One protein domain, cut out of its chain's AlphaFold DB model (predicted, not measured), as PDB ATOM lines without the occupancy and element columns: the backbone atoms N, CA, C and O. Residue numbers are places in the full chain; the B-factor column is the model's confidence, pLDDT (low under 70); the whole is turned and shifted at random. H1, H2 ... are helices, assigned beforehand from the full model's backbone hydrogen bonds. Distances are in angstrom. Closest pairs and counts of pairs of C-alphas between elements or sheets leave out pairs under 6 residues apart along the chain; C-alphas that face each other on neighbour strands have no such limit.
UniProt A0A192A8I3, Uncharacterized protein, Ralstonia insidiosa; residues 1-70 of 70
ATOM      1  N   MET A   1     146.202 174.375 264.837       72.00
ATOM      2  CA  MET A   1     144.740 174.468 264.625       72.00
ATOM      3  C   MET A   1     144.299 173.189 263.934       72.00
ATOM      4  O   MET A   1     145.096 172.615 263.207       72.00
ATOM      5  N   HIS A   2     143.085 172.720 264.201       87.50
ATOM      6  CA  HIS A   2     142.500 171.546 263.551       87.50
ATOM      7  C   HIS A   2     141.194 171.962 262.881       87.50
ATOM      8  O   HIS A   2     140.599 172.962 263.286       87.50
ATOM      9  N   LEU A   3     140.735 171.178 261.905       92.75
ATOM     10  CA  LEU A   3     139.379 171.320 261.384       92.75
ATOM     11  C   LEU A   3     138.369 171.232 262.533       92.75
ATOM     12  O   LEU A   3     138.523 170.403 263.438       92.75
ATOM     13  N   THR A   4     137.337 172.060 262.496       95.50
ATOM     14  CA  THR A   4     136.196 171.997 263.411       95.50
ATOM     15  C   THR A   4     135.356 170.742 263.158       95.50
ATOM     16  O   THR A   4     135.553 170.021 262.181       95.50
ATOM     17  N   VAL A   5     134.398 170.455 264.045       96.06
ATOM     18  CA  VAL A   5     133.464 169.328 263.859       96.06
ATOM     19  C   VAL A   5     132.691 169.462 262.543       96.06
ATOM     20  O   VAL A   5     132.591 168.488 261.806       96.06
ATOM     21  N   LEU A   6     132.211 170.668 262.224       96.44
ATOM     22  CA  LEU A   6     131.438 170.929 261.007       96.44
ATOM     23  C   LEU A   6     132.287 170.783 259.742       96.44
ATOM     24  O   LEU A   6     131.845 170.177 258.776       96.44
ATOM     25  N   GLU A   7     133.526 171.277 259.758       95.94
ATOM     26  CA  GLU A   7     134.435 171.154 258.611       95.94
ATOM     27  C   GLU A   7     134.840 169.696 258.351       95.94
ATOM     28  O   GLU A   7     134.976 169.284 257.202       95.94
ATOM     29  N   ARG A   8     134.994 168.891 259.412       96.00
ATOM     30  CA  ARG A   8     135.214 167.445 259.267       96.00
ATOM     31  C   ARG A   8     133.987 166.732 258.715       96.00
ATOM     32  O   ARG A   8     134.154 165.832 257.901       96.00
ATOM     33  N   GLN A   9     132.788 167.130 259.142       97.25
ATOM     34  CA  GLN A   9     131.553 166.565 258.605       97.25
ATOM     35  C   GLN A   9     131.400 166.897 257.118       97.25
ATOM     36  O   GLN A   9     131.153 165.992 256.338       97.25
ATOM     37  N   ALA A  10     131.674 168.138 256.707       96.00
ATOM     38  CA  ALA A  10     131.637 168.530 255.297       96.00
ATOM     39  C   ALA A  10     132.581 167.684 254.422       96.00
ATOM     40  O   ALA A  10     132.217 167.282 253.323       96.00
ATOM     41  N   LEU A  11     133.777 167.362 254.925       95.12
ATOM     42  CA  LEU A  11     134.708 166.448 254.254       95.12
ATOM     43  C   LEU A  11     134.191 165.005 254.186       95.12
ATOM     44  O   LEU A  11     134.421 164.327 253.188       95.12
ATOM     45  N   ALA A  12     133.520 164.530 255.235       96.31
ATOM     46  CA  ALA A  12     132.914 163.202 255.249       96.31
ATOM     47  C   ALA A  12     131.740 163.103 254.260       96.31
ATOM     48  O   ALA A  12     131.632 162.106 253.553       96.31
ATOM     49  N   ASP A  13     130.915 164.147 254.176       96.94
ATOM     50  CA  ASP A  13     129.796 164.231 253.236       96.94
ATOM     51  C   ASP A  13     130.315 164.286 251.790       96.94
ATOM     52  O   ASP A  13     129.891 163.500 250.950       96.94
ATOM     53  N   ALA A  14     131.326 165.120 251.520       96.31
ATOM     54  CA  ALA A  14     131.985 165.189 250.216       96.31
ATOM     55  C   ALA A  14     132.575 163.837 249.778       96.31
ATOM     56  O   ALA A  14     132.517 163.472 248.605       96.31
ATOM     57  N   ALA A  15     133.103 163.054 250.725       95.12
ATOM     58  CA  ALA A  15     133.632 161.726 250.435       95.12
ATOM     59  C   ALA A  15     132.562 160.711 250.006       95.12
ATOM     60  O   ALA A  15     132.903 159.738 249.330       95.12
ATOM     61  N   ALA A  16     131.294 160.927 250.366       95.06
ATOM     62  CA  ALA A  16     130.183 160.113 249.880       95.06
ATOM     63  C   ALA A  16     129.790 160.459 248.431       95.06
ATOM     64  O   ALA A  16     129.311 159.581 247.715       95.06
ATOM     65  N   GLU A  17     130.020 161.702 247.998       94.75
ATOM     66  CA  GLU A  17     129.674 162.205 246.659       94.75
ATOM     67  C   GLU A  17     130.757 161.897 245.614       94.75
ATOM     68  O   GLU A  17     130.455 161.581 244.463       94.75
ATOM     69  N   GLY A  18     132.032 161.933 246.011       93.75
ATOM     70  CA  GLY A  18     133.144 161.505 245.168       93.75
ATOM     71  C   GLY A  18     134.341 162.447 245.181       93.75
ATOM     72  O   GLY A  18     134.420 163.408 245.944       93.75
ATOM     73  N   PHE A  19     135.316 162.136 244.326       94.38
ATOM     74  CA  PHE A  19     136.611 162.818 244.305       94.38
ATOM     75  C   PHE A  19     136.495 164.326 244.038       94.38
ATOM     76  O   PHE A  19     137.110 165.114 244.754       94.38
ATOM     77  N   ASP A  20     135.677 164.720 243.061       97.12
ATOM     78  CA  ASP A  20     135.529 166.126 242.670       97.12
ATOM     79  C   ASP A  20     134.977 166.978 243.826       97.12
ATOM     80  O   ASP A  20     135.448 168.089 244.075       97.12
ATOM     81  N   GLU A  21     134.032 166.429 244.596       97.19
ATOM     82  CA  GLU A  21     133.442 167.126 245.741       97.19
ATOM     83  C   GLU A  21     134.425 167.218 246.917       97.19
ATOM     84  O   GLU A  21     134.486 168.240 247.611       97.19
ATOM     85  N   ILE A  22     135.252 166.184 247.122       97.25
ATOM     86  CA  ILE A  22     136.357 166.231 248.091       97.25
ATOM     87  C   ILE A  22     137.321 167.362 247.725       97.25
ATOM     88  O   ILE A  22     137.697 168.150 248.597       97.25
ATOM     89  N   GLU A  23     137.726 167.459 246.459       97.44
ATOM     90  CA  GLU A  23     138.669 168.482 246.008       97.44
ATOM     91  C   GLU A  23     138.090 169.892 246.181       97.44
ATOM     92  O   GLU A  23     138.739 170.752 246.787       97.44
ATOM     93  N   ALA A  24     136.847 170.116 245.747       97.56
ATOM     94  CA  ALA A  24     136.157 171.394 245.916       97.56
ATOM     95  C   ALA A  24     136.040 171.794 247.399       97.56
ATOM     96  O   ALA A  24     136.311 172.941 247.779       97.56
ATOM     97  N   THR A  25     135.702 170.835 248.262       97.69
ATOM     98  CA  THR A  25     135.601 171.053 249.709       97.69
ATOM     99  C   THR A  25     136.961 171.383 250.323       97.69
ATOM    100  O   THR A  25     137.065 172.327 251.111       97.69
ATOM    101  N   LEU A  26     138.027 170.676 249.938       96.12
ATOM    102  CA  LEU A  26     139.387 170.955 250.407       96.12
ATOM    103  C   LEU A  26     139.849 172.357 250.008       96.12
ATOM    104  O   LEU A  26     140.375 173.077 250.859       96.12
ATOM    105  N   GLN A  27     139.613 172.776 248.764       96.50
ATOM    106  CA  GLN A  27     139.961 174.122 248.300       96.50
ATOM    107  C   GLN A  27     139.242 175.201 249.117       96.50
ATOM    108  O   GLN A  27     139.864 176.165 249.571       96.50
ATOM    109  N   ARG A  28     137.943 175.024 249.392       96.50
ATOM    110  CA  ARG A  28     137.187 175.949 250.250       96.50
ATOM    111  C   ARG A  28     137.756 175.996 251.670       96.50
ATOM    112  O   ARG A  28     137.929 177.084 252.219       96.50
ATOM    113  N   LEU A  29     138.054 174.844 252.267       95.81
ATOM    114  CA  LEU A  29     138.592 174.773 253.628       95.81
ATOM    115  C   LEU A  29     139.989 175.391 253.736       95.81
ATOM    116  O   LEU A  29     140.287 176.030 254.742       95.81
ATOM    117  N   GLN A  30     140.823 175.269 252.703       94.19
ATOM    118  CA  GLN A  30     142.131 175.926 252.656       94.19
ATOM    119  C   GLN A  30     142.017 177.455 252.670       94.19
ATOM    120  O   GLN A  30     142.874 178.117 253.251       94.19
ATOM    121  N   ILE A  31     140.959 178.021 252.083       94.31
ATOM    122  CA  ILE A  31     140.697 179.467 252.107       94.31
ATOM    123  C   ILE A  31     140.171 179.900 253.482       94.31
ATOM    124  O   ILE A  31     140.640 180.888 254.043       94.31
ATOM    125  N   VAL A  32     139.195 179.171 254.030       94.06
ATOM    126  CA  VAL A  32     138.485 179.560 255.263       94.06
ATOM    127  C   VAL A  32     139.312 179.288 256.522       94.06
ATOM    128  O   VAL A  32     139.292 180.082 257.462       94.06
ATOM    129  N   ASN A  33     140.055 178.183 256.548       93.88
ATOM    130  CA  ASN A  33     140.801 177.710 257.709       93.88
ATOM    131  C   ASN A  33     142.191 177.198 257.299       93.88
ATOM    132  O   ASN A  33     142.572 176.056 257.566       93.88
ATOM    133  N   ALA A  34     142.982 178.067 256.664       91.00
ATOM    134  CA  ALA A  34     144.336 177.747 256.200       91.00
ATOM    135  C   ALA A  34     145.234 177.151 257.302       91.00
ATOM    136  O   ALA A  34     146.049 176.268 257.044       91.00
ATOM    137  N   ALA A  35     145.060 177.593 258.552       90.81
ATOM    138  CA  ALA A  35     145.851 177.139 259.695       90.81
ATOM    139  C   ALA A  35     145.593 175.673 260.101       90.81
ATOM    140  O   ALA A  35     146.357 175.119 260.898       90.81
ATOM    141  N   ALA A  36     144.519 175.050 259.602       91.44
ATOM    142  CA  ALA A  36     144.253 173.624 259.781       91.44
ATOM    143  C   ALA A  36     145.049 172.732 258.810       91.44
ATOM    144  O   ALA A  36     145.095 171.517 259.011       91.44
ATOM    145  N   PHE A  37     145.691 173.313 257.793       91.06
ATOM    146  CA  PHE A  37     146.464 172.595 256.785       91.06
ATOM    147  C   PHE A  37     147.962 172.760 257.008       91.06
ATOM    148  O   PHE A  37     148.441 173.759 257.546       91.06
ATOM    149  N   HIS A  38     148.722 171.760 256.566       87.06
ATOM    150  CA  HIS A  38     150.169 171.876 256.556       87.06
ATOM    151  C   HIS A  38     150.646 172.692 255.358       87.06
ATOM    152  O   HIS A  38     150.233 172.479 254.224       87.06
ATOM    153  N   THR A  39     151.578 173.591 255.626       84.88
ATOM    154  CA  THR A  39     152.442 174.234 254.634       84.88
ATOM    155  C   THR A  39     153.648 173.349 254.315       84.88
ATOM    156  O   THR A  39     154.007 172.473 255.101       84.88
ATOM    157  N   LEU A  40     154.365 173.641 253.224       82.81
ATOM    158  CA  LEU A  40     155.641 172.975 252.924       82.81
ATOM    159  C   LEU A  40     156.643 173.074 254.086       82.81
ATOM    160  O   LEU A  40     157.297 172.091 254.418       82.81
ATOM    161  N   SER A  41     156.714 174.228 254.757       81.12
ATOM    162  CA  SER A  41     157.590 174.423 255.918       81.12
ATOM    163  C   SER A  41     157.206 173.538 257.106       81.12
ATOM    164  O   SER A  41     158.073 172.938 257.732       81.12
ATOM    165  N   THR A  42     155.912 173.408 257.402       80.06
ATOM    166  CA  THR A  42     155.442 172.563 258.513       80.06
ATOM    167  C   THR A  42     155.517 171.072 258.180       80.06
ATOM    168  O   THR A  42     155.793 170.267 259.070       80.06
ATOM    169  N   LEU A  43     155.365 170.693 256.905       80.50
ATOM    170  CA  LEU A  43     155.627 169.331 256.430       80.50
ATOM    171  C   LEU A  43     157.109 168.964 256.520       80.50
ATOM    172  O   LEU A  43     157.419 167.872 256.982       80.50
ATOM    173  N   ALA A  44     158.020 169.867 256.147       76.31
ATOM    174  CA  ALA A  44     159.464 169.615 256.182       76.31
ATOM    175  C   ALA A  44     159.990 169.305 257.595       76.31
ATOM    176  O   ALA A  44     161.004 168.632 257.749       76.31
ATOM    177  N   THR A  45     159.285 169.769 258.631       75.31
ATOM    178  CA  THR A  45     159.614 169.488 260.037       75.31
ATOM    179  C   THR A  45     158.985 168.204 260.586       75.31
ATOM    180  O   THR A  45     159.269 167.826 261.723       75.31
ATOM    181  N   ARG A  46     158.118 167.526 259.823       69.75
ATOM    182  CA  ARG A  46     157.481 166.282 260.267       69.75
ATOM    183  C   ARG A  46     158.347 165.073 259.950       69.75
ATOM    184  O   ARG A  46     158.747 164.849 258.814       69.75
ATOM    185  N   VAL A  47     158.557 164.249 260.972       65.69
ATOM    186  CA  VAL A  47     159.103 162.902 260.819       65.69
ATOM    187  C   VAL A  47     157.941 161.968 260.506       65.69
ATOM    188  O   VAL A  47     157.062 161.759 261.344       65.69
ATOM    189  N   PHE A  48     157.924 161.430 259.292       66.31
ATOM    190  CA  PHE A  48     157.026 160.342 258.931       66.31
ATOM    191  C   PHE A  48     157.702 159.036 259.328       66.31
ATOM    192  O   PHE A  48     158.818 158.752 258.899       66.31
ATOM    193  N   PHE A  49     157.043 158.264 260.185       59.59
ATOM    194  CA  PHE A  49     157.474 156.904 260.465       59.59
ATOM    195  C   PHE A  49     156.873 156.010 259.388       59.59
ATOM    196  O   PHE A  49     155.650 155.871 259.321       59.59
ATOM    197  N   ASP A  50     157.719 155.415 258.549       60.00
ATOM    198  CA  ASP A  50     157.294 154.296 257.716       60.00
ATOM    199  C   ASP A  50     156.869 153.171 258.674       60.00
ATOM    200  O   ASP A  50     157.691 152.651 259.434       60.00
ATOM    201  N   GLN A  51     155.579 152.820 258.696       53.25
ATOM    202  CA  GLN A  51     155.139 151.632 259.422       53.25
ATOM    203  C   GLN A  51     155.775 150.416 258.730       53.25
ATOM    204  O   GLN A  51     155.565 150.239 257.525       53.25
ATOM    205  N   PRO A  52     156.566 149.585 259.433       56.81
ATOM    206  CA  PRO A  52     157.157 148.415 258.806       56.81
ATOM    207  C   PRO A  52     156.047 147.486 258.301       56.81
ATOM    208  O   PRO A  52     155.056 147.234 258.984       56.81
ATOM    209  N   VAL A  53     156.220 146.966 257.083       58.91
ATOM    210  CA  VAL A  53     155.248 146.103 256.378       58.91
ATOM    211  C   VAL A  53     155.072 144.737 257.081       58.91
ATOM    212  O   VAL A  53     154.196 143.950 256.729       58.91
ATOM    213  N   ARG A  54     155.906 144.426 258.083       61.84
ATOM    214  CA  ARG A  54     155.953 143.161 258.834       61.84
ATOM    215  C   ARG A  54     156.131 143.423 260.336       61.84
ATOM    216  O   ARG A  54     156.459 144.538 260.725       61.84
ATOM    217  N   ASN A  55     155.989 142.372 261.159       60.41
ATOM    218  CA  ASN A  55     156.272 142.348 262.612       60.41
ATOM    219  C   ASN A  55     157.771 142.529 262.953       60.41
ATOM    220  O   ASN A  55     158.308 141.880 263.850       60.41
ATOM    221  N   GLU A  56     158.479 143.364 262.207       60.84
ATOM    222  CA  GLU A  56     159.856 143.720 262.503       60.84
ATOM    223  C   GLU A  56     159.857 144.741 263.649       60.84
ATOM    224  O   GLU A  56     158.979 145.609 263.699       60.84
ATOM    225  N   PRO A  57     160.798 144.644 264.607       57.34
ATOM    226  CA  PRO A  57     160.910 145.636 265.664       57.34
ATOM    227  C   PRO A  57     161.098 147.012 265.021       57.34
ATOM    228  O   PRO A  57     161.973 147.175 264.173       57.34
ATOM    229  N   CYS A  58     160.253 147.973 265.411       50.41
ATOM    230  CA  CYS A  58     160.231 149.343 264.900       50.41
ATOM    231  C   CYS A  58     161.554 150.068 265.189       50.41
ATOM    232  O   CYS A  58     161.645 150.901 266.089       50.41
ATOM    233  N   LEU A  59     162.601 149.758 264.432       49.41
ATOM    234  CA  LEU A  59     163.785 150.586 264.336       49.41
ATOM    235  C   LEU A  59     163.367 151.762 263.464       49.41
ATOM    236  O   LEU A  59     163.127 151.600 262.272       49.41
ATOM    237  N   ALA A  60     163.157 152.916 264.091       46.62
ATOM    238  CA  ALA A  60     162.721 154.137 263.435       46.62
ATOM    239  C   ALA A  60     163.668 154.502 262.277       46.62
ATOM    240  O   ALA A  60     164.690 155.159 262.478       46.62
ATOM    241  N   TYR A  61     163.335 154.085 261.057       51.78
ATOM    242  CA  TYR A  61     164.003 154.556 259.852       51.78
ATOM    243  C   TYR A  61     163.482 155.961 259.557       51.78
ATOM    244  O   TYR A  61     162.474 156.152 258.883       51.78
ATOM    245  N   VAL A  62     164.158 156.964 260.113       52.56
ATOM    246  CA  VAL A  62     163.910 158.367 259.783       52.56
ATOM    247  C   VAL A  62     164.469 158.619 258.383       52.56
ATOM    248  O   VAL A  62     165.675 158.806 258.220       52.56
ATOM    249  N   ARG A  63     163.616 158.637 257.354       50.38
ATOM    250  CA  ARG A  63     164.000 159.247 256.076       50.38
ATOM    251  C   ARG A  63     163.825 160.752 256.197       50.38
ATOM    252  O   ARG A  63     162.706 161.258 256.214       50.38
ATOM    253  N   ALA A  64     164.937 161.473 256.275       51.03
ATOM    254  CA  ALA A  64     164.917 162.905 256.027       51.03
ATOM    255  C   ALA A  64     164.461 163.144 254.577       51.03
ATOM    256  O   ALA A  64     164.927 162.466 253.660       51.03
ATOM    257  N   HIS A  65     163.547 164.093 254.376       51.00
ATOM    258  CA  HIS A  65     163.129 164.535 253.049       51.00
ATOM    259  C   HIS A  65     164.357 165.055 252.283       51.00
ATOM    260  O   HIS A  65     164.825 166.166 252.534       51.00
ATOM    261  N   GLN A  66     164.898 164.255 251.361       51.34
ATOM    262  CA  GLN A  66     165.914 164.725 250.426       51.34
ATOM    263  C   GLN A  66     165.214 165.521 249.318       51.34
ATOM    264  O   GLN A  66     164.360 164.959 248.628       51.34
ATOM    265  N   PRO A  67     165.534 166.812 249.119       49.62
ATOM    266  CA  PRO A  67     165.147 167.478 247.886       49.62
ATOM    267  C   PRO A  67     165.808 166.740 246.713       49.62
ATOM    268  O   PRO A  67     166.983 166.372 246.791       49.62
ATOM    269  N   LYS A  68     165.039 166.488 245.647       46.84
ATOM    270  CA  LYS A  68     165.581 166.008 244.368       46.84
ATOM    271  C   LYS A  68     166.699 166.967 243.947       46.84
ATOM    272  O   LYS A  68     166.434 168.156 243.806       46.84
ATOM    273  N   GLY A  69     167.918 166.450 243.814       53.31
ATOM    274  CA  GLY A  69     169.012 167.174 243.173       53.31
ATOM    275  C   GLY A  69     168.731 167.351 241.682       53.31
ATOM    276  O   GLY A  69     168.094 166.476 241.085       53.31
ATOM    277  N   ASP A  70     169.174 168.491 241.152       45.12
ATOM    278  CA  ASP A  70     169.203 168.830 239.723       45.12
ATOM    279  C   ASP A  70     170.061 167.853 238.900       45.12
ATOM    280  O   ASP A  70     171.114 167.400 239.416       45.12
TER     281      ASP A  70
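Overview. This is residues 1 to 70 of the 70 residues of an uncharacterized protein of Ralstonia insidiosa (UniProt A0A192A8I3). A helical hairpin of H2 and H1 makes one end of an open, drawn-out model, and a long unnamed stretch, residues 45 to 70, makes the other, running away from H3 and folding back on itself near residues 54 to 56. The short helix H3 lies between these two ends and touches neither helix of the hairpin. The printed part has 70 residues with three named helices in the order H1, H2, H3 and no named strand; the class is all helix, though under half of the residues, 32, are in named elements. The whole is only just extended, close to loose, with a radius of gyration of the C-alphas of 16.7 A and spans of 38 by 34 by 26 A.

Along the chain. Begin with the longest helix, H2, residues 19 to 32: find C-alpha 19 at (136.611, 162.818, 244.305), from where it runs 20.1 A to C-alpha 32. Look back to H1, residues 5 to 17, which begins at C-alpha 5 at (133.464, 169.328, 263.859) and is 19.0 A long. Farther on, H3, residues 40 to 44, covers 6.0 A and ends at C-alpha 44 at (159.464, 169.615, 256.182).

Arrangement. H2 and H1 touch, and their closest C-alphas, those of Ile 22 and Ala 14, are 5.0 A apart. They form a helical hairpin, running opposite ways at a shallow tilt of 23 degrees. H3 is apart from H1 and from H2. In H1, H2 and H3 every O i to N i+4 pair is within hydrogen-bond range.

Size, cuts and confidence. The two C-alphas farthest apart, those of Leu 6 and Asp 70, are 43.4 A apart. The printed part has no cut. The link from H1 to H2 is tight, and that from H2 to H3 is short. Read the B-factor column at residues 46 to 70 and you find pLDDT under 70; the mean of the printed part is 78.9.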